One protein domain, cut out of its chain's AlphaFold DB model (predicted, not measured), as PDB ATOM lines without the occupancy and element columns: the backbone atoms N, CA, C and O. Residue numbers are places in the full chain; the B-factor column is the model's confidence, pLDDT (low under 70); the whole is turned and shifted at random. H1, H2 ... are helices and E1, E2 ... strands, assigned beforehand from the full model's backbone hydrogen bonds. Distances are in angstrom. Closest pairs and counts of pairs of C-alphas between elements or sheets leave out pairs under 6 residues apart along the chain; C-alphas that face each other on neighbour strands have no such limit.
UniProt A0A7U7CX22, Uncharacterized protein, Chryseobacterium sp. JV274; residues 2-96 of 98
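What this domain is: This is residues 2 to 96 of the 98 residues of an uncharacterized protein of Chryseobacterium sp. JV274 (UniProt A0A7U7CX22). A small four-stranded sheet, E1 to E4, makes the body, and two arms stick out from it: a long thin one, residues 2 to 24, with H1 at its far end, and the free part of H2, residues 85 to 96 with the tail. The 95 printed residues hold two named helices and four named strands in the order H1 E1 E2 E3 E4 H2, and the sheet, E1 - E2 - E3 - E4, is all antiparallel. The class is mixed, helices and strands. The whole is extended and flat, with a radius of gyration of the C-alphas of 22.1 A and spans of 70 by 50 by 22 A.

How they stand to each other: H1, residues 2 to 12, is not on the sheet and is apart from H2, residues 76 to 94. E1, residues 38 to 41, E2, residues 47 to 51, E3, residues 54 to 58, and E4, residues 63 to 67, form a meander, each strand the antiparallel neighbour of the one before. In the hairpin E1 and E2, N 40 and O 48 are 2.9 A apart, within hydrogen-bond range; in E2 and E3, N 49 and O 56 are 2.8 A apart; in E3 and E4, N 57 and O 64 are 2.9 A apart. H2 only grazes the sheet with residues 76 to 81; its closest C-alphas to E1 are those of Phe 76 and Asp 38, 6.3 A. In both helices every O i to N i+4 pair is within hydrogen-bond range.

Where its parts are: H1 begins at C-alpha 2 (22.782, 0.048, 13.941) and is 16.2 A long. E1 is 10.5 A, E2 13.2 A, E3 13.4 A and E4 13.0 A. H2 is 27.1 A and ends at C-alpha 94 (47.046, 32.871, -35.491).

The domain as a whole: The C-alphas of Lys 2 and Tyr 68, the two farthest apart, are 71.1 A apart. The printed part has no cut. The link H1 to E1 is long, 25 residues. Confidence is under 70 at residues 70 to 74, 88 and 90 to 96.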
ATOM      1  N   LYS A   2      22.054   1.326  14.163       82.88
ATOM      2  CA  LYS A   2      22.782   0.048  13.941       82.88
ATOM      3  C   LYS A   2      22.651  -0.542  12.523       82.88
ATOM      4  O   LYS A   2      23.638  -1.000  11.962       82.88
ATOM      5  N   LEU A   3      21.461  -0.461  11.922       83.62
ATOM      6  CA  LEU A   3      21.201  -0.947  10.558       83.62
ATOM      7  C   LEU A   3      22.038  -0.216   9.488       83.62
ATOM      8  O   LEU A   3      22.445  -0.815   8.500       83.62
ATOM      9  N   LEU A   4      22.341   1.064   9.712       85.69
ATOM     10  CA  LEU A   4      23.057   1.903   8.750       85.69
ATOM     11  C   LEU A   4      24.552   1.538   8.680       85.69
ATOM     12  O   LEU A   4      25.132   1.516   7.599       85.69
ATOM     13  N   TYR A   5      25.148   1.138   9.810       85.94
ATOM     14  CA  TYR A   5      26.511   0.593   9.853       85.94
ATOM     15  C   TYR A   5      26.620  -0.761   9.145       85.94
ATOM     16  O   TYR A   5      27.623  -1.028   8.492       85.94
ATOM     17  N   PHE A   6      25.583  -1.594   9.232       87.19
ATOM     18  CA  PHE A   6      25.558  -2.897   8.569       87.19
ATOM     19  C   PHE A   6      25.485  -2.767   7.038       87.19
ATOM     20  O   PHE A   6      26.192  -3.469   6.323       87.19
ATOM     21  N   ILE A   7      24.698  -1.810   6.535       88.62
ATOM     22  CA  ILE A   7      24.618  -1.496   5.098       88.62
ATOM     23  C   ILE A   7      25.953  -0.936   4.581       88.62
ATOM     24  O   ILE A   7      26.411  -1.331   3.512       88.62
ATOM     25  N   SER A   8      26.608  -0.068   5.359       85.31
ATOM     26  CA  SER A   8      27.949   0.439   5.037       85.31
ATOM     27  C   SER A   8      28.996  -0.687   4.981       85.31
ATOM     28  O   SER A   8      29.778  -0.763   4.036       85.31
ATOM     29  N   LEU A   9      28.955  -1.629   5.933       85.31
ATOM     30  CA  LEU A   9      29.844  -2.796   5.974       85.31
ATOM     31  C   LEU A   9      29.659  -3.721   4.758       85.31
ATOM     32  O   LEU A   9      30.639  -4.216   4.208       85.31
ATOM     33  N   LEU A  10      28.418  -3.915   4.305       83.50
ATOM     34  CA  LEU A  10      28.111  -4.694   3.102       83.50
ATOM     35  C   LEU A  10      28.631  -4.031   1.818       83.50
ATOM     36  O   LEU A  10      29.078  -4.731   0.911       83.50
ATOM     37  N   PHE A  11      28.638  -2.699   1.750       80.88
ATOM     38  CA  PHE A  11      29.182  -1.958   0.607       80.88
ATOM     39  C   PHE A  11      30.698  -2.140   0.450       80.88
ATOM     40  O   PHE A  11      31.196  -2.257  -0.670       80.88
ATOM     41  N   PHE A  12      31.430  -2.234   1.563       79.56
ATOM     42  CA  PHE A  12      32.872  -2.503   1.548       79.56
ATOM     43  C   PHE A  12      33.228  -3.902   1.028       79.56
ATOM     44  O   PHE A  12      34.324  -4.096   0.505       79.56
ATOM     45  N   LEU A  13      32.312  -4.868   1.120       81.94
ATOM     46  CA  LEU A  13      32.546  -6.242   0.661       81.94
ATOM     47  C   LEU A  13      32.462  -6.400  -0.870       81.94
ATOM     48  O   LEU A  13      32.838  -7.447  -1.385       81.94
ATOM     49  N   CYS A  14      32.007  -5.379  -1.605       80.19
ATOM     50  CA  CYS A  14      31.859  -5.417  -3.067       80.19
ATOM     51  C   CYS A  14      32.980  -4.706  -3.843       80.19
ATOM     52  O   CYS A  14      32.824  -4.436  -5.037       80.19
ATOM     53  N   ILE A  15      34.123  -4.408  -3.220       83.44
ATOM     54  CA  ILE A  15      35.254  -3.804  -3.934       83.44
ATOM     55  C   ILE A  15      35.922  -4.876  -4.805       83.44
ATOM     56  O   ILE A  15      36.660  -5.728  -4.317       83.44
ATOM     57  N   HIS A  16      35.658  -4.829  -6.108       81.38
ATOM     58  CA  HIS A  16      36.317  -5.674  -7.099       81.38
ATOM     59  C   HIS A  16      37.566  -4.957  -7.624       81.38
ATOM     60  O   HIS A  16      37.520  -3.770  -7.948       81.38
ATOM     61  N   GLY A  17      38.691  -5.668  -7.709       83.50
ATOM     62  CA  GLY A  17      39.901  -5.153  -8.350       83.50
ATOM     63  C   GLY A  17      39.748  -5.094  -9.872       83.50
ATOM     64  O   GLY A  17      39.065  -5.928 -10.468       83.50
ATOM     65  N   GLN A  18      40.400  -4.126 -10.515       84.75
ATOM     66  CA  GLN A  18      40.444  -4.056 -11.977       84.75
ATOM     67  C   GLN A  18      41.239  -5.240 -12.553       84.75
ATOM     68  O   GLN A  18      42.384  -5.476 -12.167       84.75
ATOM     69  N   SER A  19      40.638  -5.976 -13.489       83.69
ATOM     70  CA  SER A  19      41.343  -6.978 -14.293       83.69
ATOM     71  C   SER A  19      41.868  -6.312 -15.561       83.69
ATOM     72  O   SER A  19      41.117  -5.624 -16.252       83.69
ATOM     73  N   TYR A  20      43.156  -6.484 -15.863       85.12
ATOM     74  CA  TYR A  20      43.760  -5.986 -17.097       85.12
ATOM     75  C   TYR A  20      44.049  -7.150 -18.041       85.12
ATOM     76  O   TYR A  20      44.545  -8.199 -17.636       85.12
ATOM     77  N   THR A  21      43.736  -6.953 -19.320       87.75
ATOM     78  CA  THR A  21      44.095  -7.885 -20.391       87.75
ATOM     79  C   THR A  21      45.259  -7.296 -21.171       87.75
ATOM     80  O   THR A  21      45.203  -6.140 -21.590       87.75
ATOM     81  N   THR A  22      46.299  -8.097 -21.386       88.62
ATOM     82  CA  THR A  22      47.448  -7.727 -22.216       88.62
ATOM     83  C   THR A  22      47.397  -8.516 -23.512       88.62
ATOM     84  O   THR A  22      47.200  -9.730 -23.498       88.62
ATOM     85  N   GLN A  23      47.602  -7.832 -24.631       88.75
ATOM     86  CA  GLN A  23      47.776  -8.456 -25.937       88.75
ATOM     87  C   GLN A  23      49.212  -8.255 -26.403       88.75
ATOM     88  O   GLN A  23      49.780  -7.173 -26.250       88.75
ATOM     89  N   TRP A  24      49.794  -9.309 -26.964       89.38
ATOM     90  CA  TRP A  24      51.154  -9.290 -27.481       89.38
ATOM     91  C   TRP A  24      51.120  -9.095 -28.982       89.38
ATOM     92  O   TRP A  24      50.459  -9.862 -29.677       89.38
ATOM     93  N   TYR A  25      51.869  -8.109 -29.463       89.56
ATOM     94  CA  TYR A  25      52.080  -7.898 -30.886       89.56
ATOM     95  C   TYR A  25      53.539  -8.197 -31.251       89.56
ATOM     96  O   TYR A  25      54.457  -7.843 -30.510       89.56
ATOM     97  N   ASN A  26      53.750  -8.849 -32.389       90.62
ATOM     98  CA  ASN A  26      55.024  -9.219 -32.987       90.62
ATOM     99  C   ASN A  26      54.896  -9.233 -34.529       90.62
ATOM    100  O   ASN A  26      53.853  -8.878 -35.087       90.62
ATOM    101  N   MET A  27      55.962  -9.638 -35.222       90.50
ATOM    102  CA  MET A  27      55.982  -9.743 -36.685       90.50
ATOM    103  C   MET A  27      54.971 -10.722 -37.276       90.50
ATOM    104  O   MET A  27      54.554 -10.540 -38.418       90.50
ATOM    105  N   ASP A  28      54.524 -11.700 -36.499       90.69
ATOM    106  CA  ASP A  28      53.601 -12.732 -36.962       90.69
ATOM    107  C   ASP A  28      52.133 -12.299 -36.839       90.69
ATOM    108  O   ASP A  28      51.261 -12.903 -37.461       90.69
ATOM    109  N   ASN A  29      51.833 -11.267 -36.041       86.12
ATOM    110  CA  ASN A  29      50.458 -10.897 -35.700       86.12
ATOM    111  C   ASN A  29      50.149  -9.386 -35.775       86.12
ATOM    112  O   ASN A  29      49.158  -8.934 -35.202       86.12
ATOM    113  N   GLY A  30      50.956  -8.606 -36.505       81.62
ATOM    114  CA  GLY A  30      50.559  -7.258 -36.939       81.62
ATOM    115  C   GLY A  30      51.595  -6.144 -36.793       81.62
ATOM    116  O   GLY A  30      51.333  -5.032 -37.257       81.62
ATOM    117  N   LEU A  31      52.767  -6.393 -36.197       90.00
ATOM    118  CA  LEU A  31      53.870  -5.424 -36.222       90.00
ATOM    119  C   LEU A  31      54.772  -5.660 -37.438       90.00
ATOM    120  O   LEU A  31      55.223  -6.769 -37.651       90.00
ATOM    121  N   PRO A  32      55.162  -4.637 -38.206       87.56
ATOM    122  CA  PRO A  32      56.097  -4.838 -39.314       87.56
ATOM    123  C   PRO A  32      57.547  -5.119 -38.872       87.56
ATOM    124  O   PRO A  32      58.355  -5.579 -39.679       87.56
ATOM    125  N   GLN A  33      57.904  -4.824 -37.616       90.31
ATOM    126  CA  GLN A  33      59.210  -5.128 -37.024       90.31
ATOM    127  C   GLN A  33      59.075  -5.297 -35.503       90.31
ATOM    128  O   GLN A  33      58.391  -4.515 -34.849       90.31
ATOM    129  N   ASN A  34      59.785  -6.268 -34.919       90.94
ATOM    130  CA  ASN A  34      59.791  -6.481 -33.461       90.94
ATOM    131  C   ASN A  34      60.593  -5.414 -32.692       90.94
ATOM    132  O   ASN A  34      60.406  -5.235 -31.492       90.94
ATOM    133  N   SER A  35      61.516  -4.720 -33.365       91.12
ATOM    134  CA  SER A  35      62.345  -3.682 -32.748       91.12
ATOM    135  C   SER A  35      61.649  -2.329 -32.838       91.12
ATOM    136  O   SER A  35      61.754  -1.621 -33.840       91.12
ATOM    137  N   ILE A  36      60.935  -1.988 -31.769       91.12
ATOM    138  CA  ILE A  36      60.338  -0.670 -31.578       91.12
ATOM    139  C   ILE A  36      61.391   0.244 -30.944       91.12
ATOM    140  O   ILE A  36      61.998  -0.102 -29.932       91.12
ATOM    141  N   LYS A  37      61.624   1.402 -31.561       89.88
ATOM    142  CA  LYS A  37      62.567   2.426 -31.092       89.88
ATOM    143  C   LYS A  37      61.907   3.433 -30.158       89.88
ATOM    144  O   LYS A  37      62.563   3.915 -29.244       89.88
ATOM    145  N   ASP A  38      60.637   3.754 -30.402       89.56
ATOM    146  CA  ASP A  38      59.892   4.747 -29.626       89.56
ATOM    147  C   ASP A  38      58.376   4.589 -29.803       89.56
ATOM    148  O   ASP A  38      57.930   4.102 -30.847       89.56
ATOM    149  N   ILE A  39      57.602   5.036 -28.810       91.56
ATOM    150  CA  ILE A  39      56.137   4.951 -28.754       91.56
ATOM    151  C   ILE A  39      55.563   6.290 -28.289       91.56
ATOM    152  O   ILE A  39      55.857   6.752 -27.188       91.56
ATOM    153  N   VAL A  40      54.679   6.890 -29.089       91.56
ATOM    154  CA  VAL A  40      54.042   8.172 -28.759       91.56
ATOM    155  C   VAL A  40      52.545   8.134 -29.036       91.56
ATOM    156  O   VAL A  40      52.112   7.682 -30.089       91.56
ATOM    157  N   LYS A  41      51.742   8.664 -28.110       90.69
ATOM    158  CA  LYS A  41      50.309   8.898 -28.318       90.69
ATOM    159  C   LYS A  41      50.068  10.334 -28.779       90.69
ATOM    160  O   LYS A  41      50.571  11.276 -28.161       90.69
ATOM    161  N   ASP A  42      49.278  10.510 -29.831       88.69
ATOM    162  CA  ASP A  42      48.873  11.837 -30.288       88.69
ATOM    163  C   ASP A  42      47.608  12.360 -29.582       88.69
ATOM    164  O   ASP A  42      46.993  11.687 -28.752       88.69
ATOM    165  N   LYS A  43      47.227  13.607 -29.884       87.31
ATOM    166  CA  LYS A  43      46.064  14.267 -29.267       87.31
ATOM    167  C   LYS A  43      44.716  13.682 -29.700       87.31
ATOM    168  O   LYS A  43      43.727  13.899 -29.010       87.31
ATOM    169  N   TYR A  44      44.683  12.965 -30.821       89.56
ATOM    170  CA  TYR A  44      43.487  12.310 -31.351       89.56
ATOM    171  C   TYR A  44      43.335  10.882 -30.825       89.56
ATOM    172  O   TYR A  44      42.300  10.257 -31.025       89.56
ATOM    173  N   GLY A  45      44.345  10.380 -30.113       90.62
ATOM    174  CA  GLY A  45      44.333   9.068 -29.493       90.62
ATOM    175  C   GLY A  45      45.082   7.995 -30.275       90.62
ATOM    176  O   GLY A  45      45.167   6.878 -29.769       90.62
ATOM    177  N   PHE A  46      45.671   8.316 -31.433       93.06
ATOM    178  CA  PHE A  46      46.465   7.350 -32.189       93.06
ATOM    179  C   PHE A  46      47.795   7.068 -31.490       93.06
ATOM    180  O   PHE A  46      48.435   7.966 -30.934       93.06
ATOM    181  N   ILE A  47      48.227   5.813 -31.563       93.00
ATOM    182  CA  ILE A  47      49.526   5.352 -31.089       93.00
ATOM    183  C   ILE A  47      50.476   5.270 -32.278       93.00
ATOM    184  O   ILE A  47      50.208   4.589 -33.262       93.00
ATOM    185  N   TRP A  48      51.602   5.957 -32.177       92.69
ATOM    186  CA  TRP A  48      52.661   5.970 -33.170       92.69
ATOM    187  C   TRP A  48      53.844   5.160 -32.648       92.69
ATOM    188  O   TRP A  48      54.385   5.464 -31.585       92.69
ATOM    189  N   LEU A  49      54.240   4.134 -33.395       92.44
ATOM    190  CA  LEU A  49      55.373   3.263 -33.096       92.44
ATOM    191  C   LEU A  49      56.458   3.516 -34.135       92.44
ATOM    192  O   LEU A  49      56.223   3.348 -35.332       92.44
ATOM    193  N   SER A  50      57.647   3.904 -33.696       90.75
ATOM    194  CA  SER A  50      58.784   4.077 -34.598       90.75
ATOM    195  C   SER A  50      59.670   2.845 -34.615       90.75
ATOM    196  O   SER A  50      59.891   2.196 -33.593       90.75
ATOM    197  N   MET A  51      60.167   2.522 -35.798       90.06
ATOM    198  CA  MET A  51      61.036   1.385 -36.067       90.06
ATOM    199  C   MET A  51      62.157   1.844 -37.002       90.06
ATOM    200  O   MET A  51      62.220   3.007 -37.407       90.06
ATOM    201  N   GLU A  52      63.054   0.936 -37.371       87.50
ATOM    202  CA  GLU A  52      64.148   1.279 -38.273       87.50
ATOM    203  C   GLU A  52      63.596   1.613 -39.675       87.50
ATOM    204  O   GLU A  52      63.048   0.760 -40.378       87.50
ATOM    205  N   GLY A  53      63.706   2.885 -40.071       85.69
ATOM    206  CA  GLY A  53      63.300   3.366 -41.394       85.69
ATOM    207  C   GLY A  53      61.790   3.376 -41.666       85.69
ATOM    208  O   GLY A  53      61.391   3.526 -42.824       85.69
ATOM    209  N   ARG A  54      60.941   3.198 -40.648       88.44
ATOM    210  CA  ARG A  54      59.477   3.152 -40.800       88.44
ATOM    211  C   ARG A  54      58.746   3.557 -39.522       88.44
ATOM    212  O   ARG A  54      59.315   3.532 -38.432       88.44
ATOM    213  N   VAL A  55      57.471   3.903 -39.667       91.06
ATOM    214  CA  VAL A  55      56.583   4.275 -38.559       91.06
ATOM    215  C   VAL A  55      55.233   3.590 -38.743       91.06
ATOM    216  O   VAL A  55      54.712   3.541 -39.855       91.06
ATOM    217  N   LEU A  56      54.653   3.077 -37.662       92.94
ATOM    218  CA  LEU A  56      53.313   2.499 -37.633       92.94
ATOM    219  C   LEU A  56      52.375   3.417 -36.850       92.94
ATOM    220  O   LEU A  56      52.688   3.787 -35.720       92.94
ATOM    221  N   ARG A  57      51.216   3.753 -37.418       92.81
ATOM    222  CA  ARG A  57      50.112   4.394 -36.692       92.81
ATOM    223  C   ARG A  57      49.053   3.353 -36.369       92.81
ATOM    224  O   ARG A  57      48.582   2.682 -37.279       92.81
ATOM    225  N   TYR A  58      48.648   3.266 -35.114       93.56
ATOM    226  CA  TYR A  58      47.646   2.339 -34.608       93.56
ATOM    227  C   TYR A  58      46.496   3.102 -33.946       93.56
ATOM    228  O   TYR A  58      46.736   4.023 -33.164       93.56
ATOM    229  N   ASP A  59      45.256   2.742 -34.265       92.81
ATOM    230  CA  ASP A  59      44.045   3.403 -33.746       92.81
ATOM    231  C   ASP A  59      43.321   2.611 -32.638       92.81
ATOM    232  O   ASP A  59      42.330   3.089 -32.093       92.81
ATOM    233  N   GLY A  60      43.826   1.427 -32.274       88.25
ATOM    234  CA  GLY A  60      43.159   0.502 -31.350       88.25
ATOM    235  C   GLY A  60      42.521  -0.710 -32.033       88.25
ATOM    236  O   GLY A  60      42.107  -1.641 -31.347       88.25
ATOM    237  N   SER A  61      42.443  -0.723 -33.363       89.38
ATOM    238  CA  SER A  61      41.929  -1.856 -34.143       89.38
ATOM    239  C   SER A  61      42.691  -2.068 -35.451       89.38
ATOM    240  O   SER A  61      42.987  -3.201 -35.814       89.38
ATOM    241  N   ASN A  62      43.054  -0.989 -36.137       90.25
ATOM    242  CA  ASN A  62      43.757  -0.984 -37.408       90.25
ATOM    243  C   ASN A  62      45.132  -0.334 -37.272       90.25
ATOM    244  O   ASN A  62      45.353   0.584 -36.471       90.25
ATOM    245  N   SER A  63      46.054  -0.781 -38.119       92.19
ATOM    246  CA  SER A  63      47.394  -0.227 -38.228       92.19
ATOM    247  C   SER A  63      47.678   0.251 -39.655       92.19
ATOM    248  O   SER A  63      47.256  -0.353 -40.638       92.19
ATOM    249  N   VAL A  64      48.381   1.379 -39.772       92.38
ATOM    250  CA  VAL A  64      48.829   1.957 -41.045       92.38
ATOM    251  C   VAL A  64      50.339   2.131 -40.994       92.38
ATOM    252  O   VAL A  64      50.856   2.829 -40.119       92.38
ATOM    253  N   GLU A  65      51.047   1.493 -41.925       92.12
ATOM    254  CA  GLU A  65      52.508   1.545 -42.032       92.12
ATOM    255  C   GLU A  65      52.958   2.656 -42.991       92.12
ATOM    256  O   GLU A  65      52.497   2.748 -44.129       92.12
ATOM    257  N   TYR A  66      53.926   3.456 -42.548       89.69
ATOM    258  CA  TYR A  66      54.622   4.461 -43.345       89.69
ATOM    259  C   TYR A  66      56.084   4.042 -43.528       89.69
ATOM    260  O   TYR A  66      56.868   4.025 -42.574       89.69
ATOM    261  N   LYS A  67      56.452   3.690 -44.763       87.12
ATOM    262  CA  LYS A  67      57.800   3.230 -45.135       87.12
ATOM    263  C   LYS A  67      58.722   4.405 -45.474       87.12
ATOM    264  O   LYS A  67      58.256   5.476 -45.851       87.12
ATOM    265  N   TYR A  68      60.033   4.174 -45.388       80.56
ATOM    266  CA  TYR A  68      61.091   5.139 -45.732       80.56
ATOM    267  C   TYR A  68      61.121   6.395 -44.853       80.56
ATOM    268  O   TYR A  68      61.487   7.485 -45.297       80.56
ATOM    269  N   PHE A  69      60.776   6.243 -43.577       74.69
ATOM    270  CA  PHE A  69      60.838   7.334 -42.618       74.69
ATOM    271  C   PHE A  69      62.273   7.507 -42.104       74.69
ATOM    272  O   PHE A  69      62.746   6.743 -41.262       74.69
ATOM    273  N   LYS A  70      62.997   8.495 -42.644       67.62
ATOM    274  CA  LYS A  70      64.395   8.767 -42.284       67.62
ATOM    275  C   LYS A  70      64.476   9.943 -41.318       67.62
ATOM    276  O   LYS A  70      64.445  11.103 -41.727       67.62
ATOM    277  N   LEU A  71      64.613   9.640 -40.033       66.06
ATOM    278  CA  LEU A  71      64.922  10.649 -39.029       66.06
ATOM    279  C   LEU A  71      66.399  11.020 -39.121       66.06
ATOM    280  O   LEU A  71      67.279  10.166 -39.023       66.06
ATOM    281  N   LYS A  72      66.689  12.304 -39.333       64.00
ATOM    282  CA  LYS A  72      68.061  12.812 -39.262       64.00
ATOM    283  C   LYS A  72      68.447  12.952 -37.791       64.00
ATOM    284  O   LYS A  72      68.008  13.904 -37.160       64.00
ATOM    285  N   ASN A  73      69.252  12.017 -37.280       66.19
ATOM    286  CA  ASN A  73      69.903  12.058 -35.959       66.19
ATOM    287  C   ASN A  73      68.982  12.397 -34.765       66.19
ATOM    288  O   ASN A  73      69.455  12.876 -33.739       66.19
ATOM    289  N   LEU A  74      67.677  12.162 -34.896       69.31
ATOM    290  CA  LEU A  74      66.664  12.449 -33.886       69.31
ATOM    291  C   LEU A  74      65.873  11.175 -33.623       69.31
ATOM    292  O   LEU A  74      65.577  10.428 -34.558       69.31
ATOM    293  N   SER A  75      65.510  10.935 -32.365       72.50
ATOM    294  CA  SER A  75      64.505   9.919 -32.064       72.50
ATOM    295  C   SER A  75      63.146  10.358 -32.622       72.50
ATOM    296  O   SER A  75      62.896  11.550 -32.848       72.50
ATOM    297  N   PHE A  76      62.249   9.403 -32.871       75.81
ATOM    298  CA  PHE A  76      60.911   9.738 -33.354       75.81
ATOM    299  C   PHE A  76      60.141  10.568 -32.330       75.81
ATOM    300  O   PHE A  76      59.451  11.505 -32.715       75.81
ATOM    301  N   GLY A  77      60.294  10.285 -31.038       72.06
ATOM    302  CA  GLY A  77      59.687  11.062 -29.969       72.06
ATOM    303  C   GLY A  77      60.184  12.498 -29.935       72.06
ATOM    304  O   GLY A  77      59.372  13.406 -29.760       72.06
ATOM    305  N   ASP A  78      61.472  12.741 -30.192       76.81
ATOM    306  CA  ASP A  78      61.998  14.105 -30.308       76.81
ATOM    307  C   ASP A  78      61.438  14.820 -31.538       76.81
ATOM    308  O   ASP A  78      60.977  15.957 -31.432       76.81
ATOM    309  N   TYR A  79      61.390  14.146 -32.691       78.19
ATOM    310  CA  TYR A  79      60.738  14.684 -33.886       78.19
ATOM    311  C   TYR A  79      59.263  15.017 -33.627       78.19
ATOM    312  O   TYR A  79      58.801  16.105 -33.969       78.19
ATOM    313  N   PHE A  80      58.532  14.118 -32.968       76.19
ATOM    314  CA  PHE A  80      57.119  14.297 -32.653       76.19
ATOM    315  C   PHE A  80      56.903  15.437 -31.652       76.19
ATOM    316  O   PHE A  80      55.965  16.224 -31.784       76.19
ATOM    317  N   ARG A  81      57.800  15.587 -30.672       75.62
ATOM    318  CA  ARG A  81      57.792  16.709 -29.728       75.62
ATOM    319  C   ARG A  81      58.029  18.038 -30.445       75.62
ATOM    320  O   ARG A  81      57.330  19.006 -30.150       75.62
ATOM    321  N   LEU A  82      58.968  18.090 -31.390       79.44
ATOM    322  CA  LEU A  82      59.229  19.281 -32.205       79.44
ATOM    323  C   LEU A  82      58.046  19.616 -33.118       79.44
ATOM    324  O   LEU A  82      57.656  20.780 -33.200       79.44
ATOM    325  N   PHE A  83      57.438  18.608 -33.744       72.38
ATOM    326  CA  PHE A  83      56.219  18.770 -34.535       72.38
ATOM    327  C   PHE A  83      55.083  19.364 -33.689       72.38
ATOM    328  O   PHE A  83      54.483  20.366 -34.068       72.38
ATOM    329  N   LYS A  84      54.850  18.813 -32.491       70.81
ATOM    330  CA  LYS A  84      53.824  19.303 -31.562       70.81
ATOM    331  C   LYS A  84      54.104  20.724 -31.068       70.81
ATOM    332  O   LYS A  84      53.176  21.510 -30.906       70.81
ATOM    333  N   LYS A  85      55.374  21.062 -30.829       74.12
ATOM    334  CA  LYS A  85      55.777  22.425 -30.460       74.12
ATOM    335  C   LYS A  85      55.453  23.411 -31.585       74.12
ATOM    336  O   LYS A  85      54.807  24.417 -31.327       74.12
ATOM    337  N   LYS A  86      55.808  23.069 -32.826       72.69
ATOM    338  CA  LYS A  86      55.532  23.899 -34.004       72.69
ATOM    339  C   LYS A  86      54.031  24.132 -34.222       72.69
ATOM    340  O   LYS A  86      53.635  25.263 -34.470       72.69
ATOM    341  N   GLU A  87      53.200  23.099 -34.064       71.44
ATOM    342  CA  GLU A  87      51.737  23.227 -34.172       71.44
ATOM    343  C   GLU A  87      51.156  24.196 -33.121       71.44
ATOM    344  O   GLU A  87      50.286  25.013 -33.424       71.44
ATOM    345  N   ASN A  88      51.663  24.145 -31.887       69.94
ATOM    346  CA  ASN A  88      51.233  25.055 -30.825       69.94
ATOM    347  C   ASN A  88      51.678  26.504 -31.077       69.94
ATOM    348  O   ASN A  88      50.903  27.427 -30.823       69.94
ATOM    349  N   ASP A  89      52.896  26.699 -31.585       73.62
ATOM    350  CA  ASP A  89      53.438  28.026 -31.895       73.62
ATOM    351  C   ASP A  89      52.662  28.680 -33.062       73.62
ATOM    352  O   ASP A  89      52.344  29.870 -33.018       73.62
ATOM    353  N   GLU A  90      52.270  27.902 -34.078       68.50
ATOM    354  CA  GLU A  90      51.421  28.368 -35.187       68.50
ATOM    355  C   GLU A  90      50.000  28.729 -34.718       68.50
ATOM    356  O   GLU A  90      49.462  29.773 -35.100       68.50
ATOM    357  N   HIS A  91      49.413  27.933 -33.817       60.09
ATOM    358  CA  HIS A  91      48.111  28.248 -33.216       60.09
ATOM    359  C   HIS A  91      48.155  29.533 -32.377       60.09
ATOM    360  O   HIS A  91      47.210  30.323 -32.413       60.09
ATOM    361  N   MET A  92      49.256  29.782 -31.659       57.78
ATOM    362  CA  MET A  92      49.443  30.994 -30.853       57.78
ATOM    363  C   MET A  92      49.596  32.250 -31.725       57.78
ATOM    364  O   MET A  92      48.978  33.279 -31.447       57.78
ATOM    365  N   ASN A  93      50.327  32.150 -32.838       57.16
ATOM    366  CA  ASN A  93      50.495  33.262 -33.775       57.16
ATOM    367  C   ASN A  93      49.205  33.600 -34.545       57.16
ATOM    368  O   ASN A  93      48.950  34.773 -34.806       57.16
ATOM    369  N   SER A  94      48.341  32.618 -34.831       52.66
ATOM    370  CA  SER A  94      47.046  32.871 -35.491       52.66
ATOM    371  C   SER A  94      46.041  33.652 -34.627       52.66
ATOM    372  O   SER A  94      45.150  34.308 -35.157       52.66
ATOM    373  N   LYS A  95      46.191  33.617 -33.295       53.78
ATOM    374  CA  LYS A  95      45.289  34.286 -32.339       53.78
ATOM    375  C   LYS A  95      45.718  35.700 -31.942       53.78
ATOM    376  O   LYS A  95      44.984  36.353 -31.210       53.78
ATOM    377  N   THR A  96      46.879  36.163 -32.409       44.16
ATOM    378  CA  THR A  96      47.451  37.472 -32.031       44.16
ATOM    379  C   THR A  96      47.351  38.505 -33.170       44.16
ATOM    380  O   THR A  96      47.830  39.624 -33.035       44.16
TER     381      THR A  96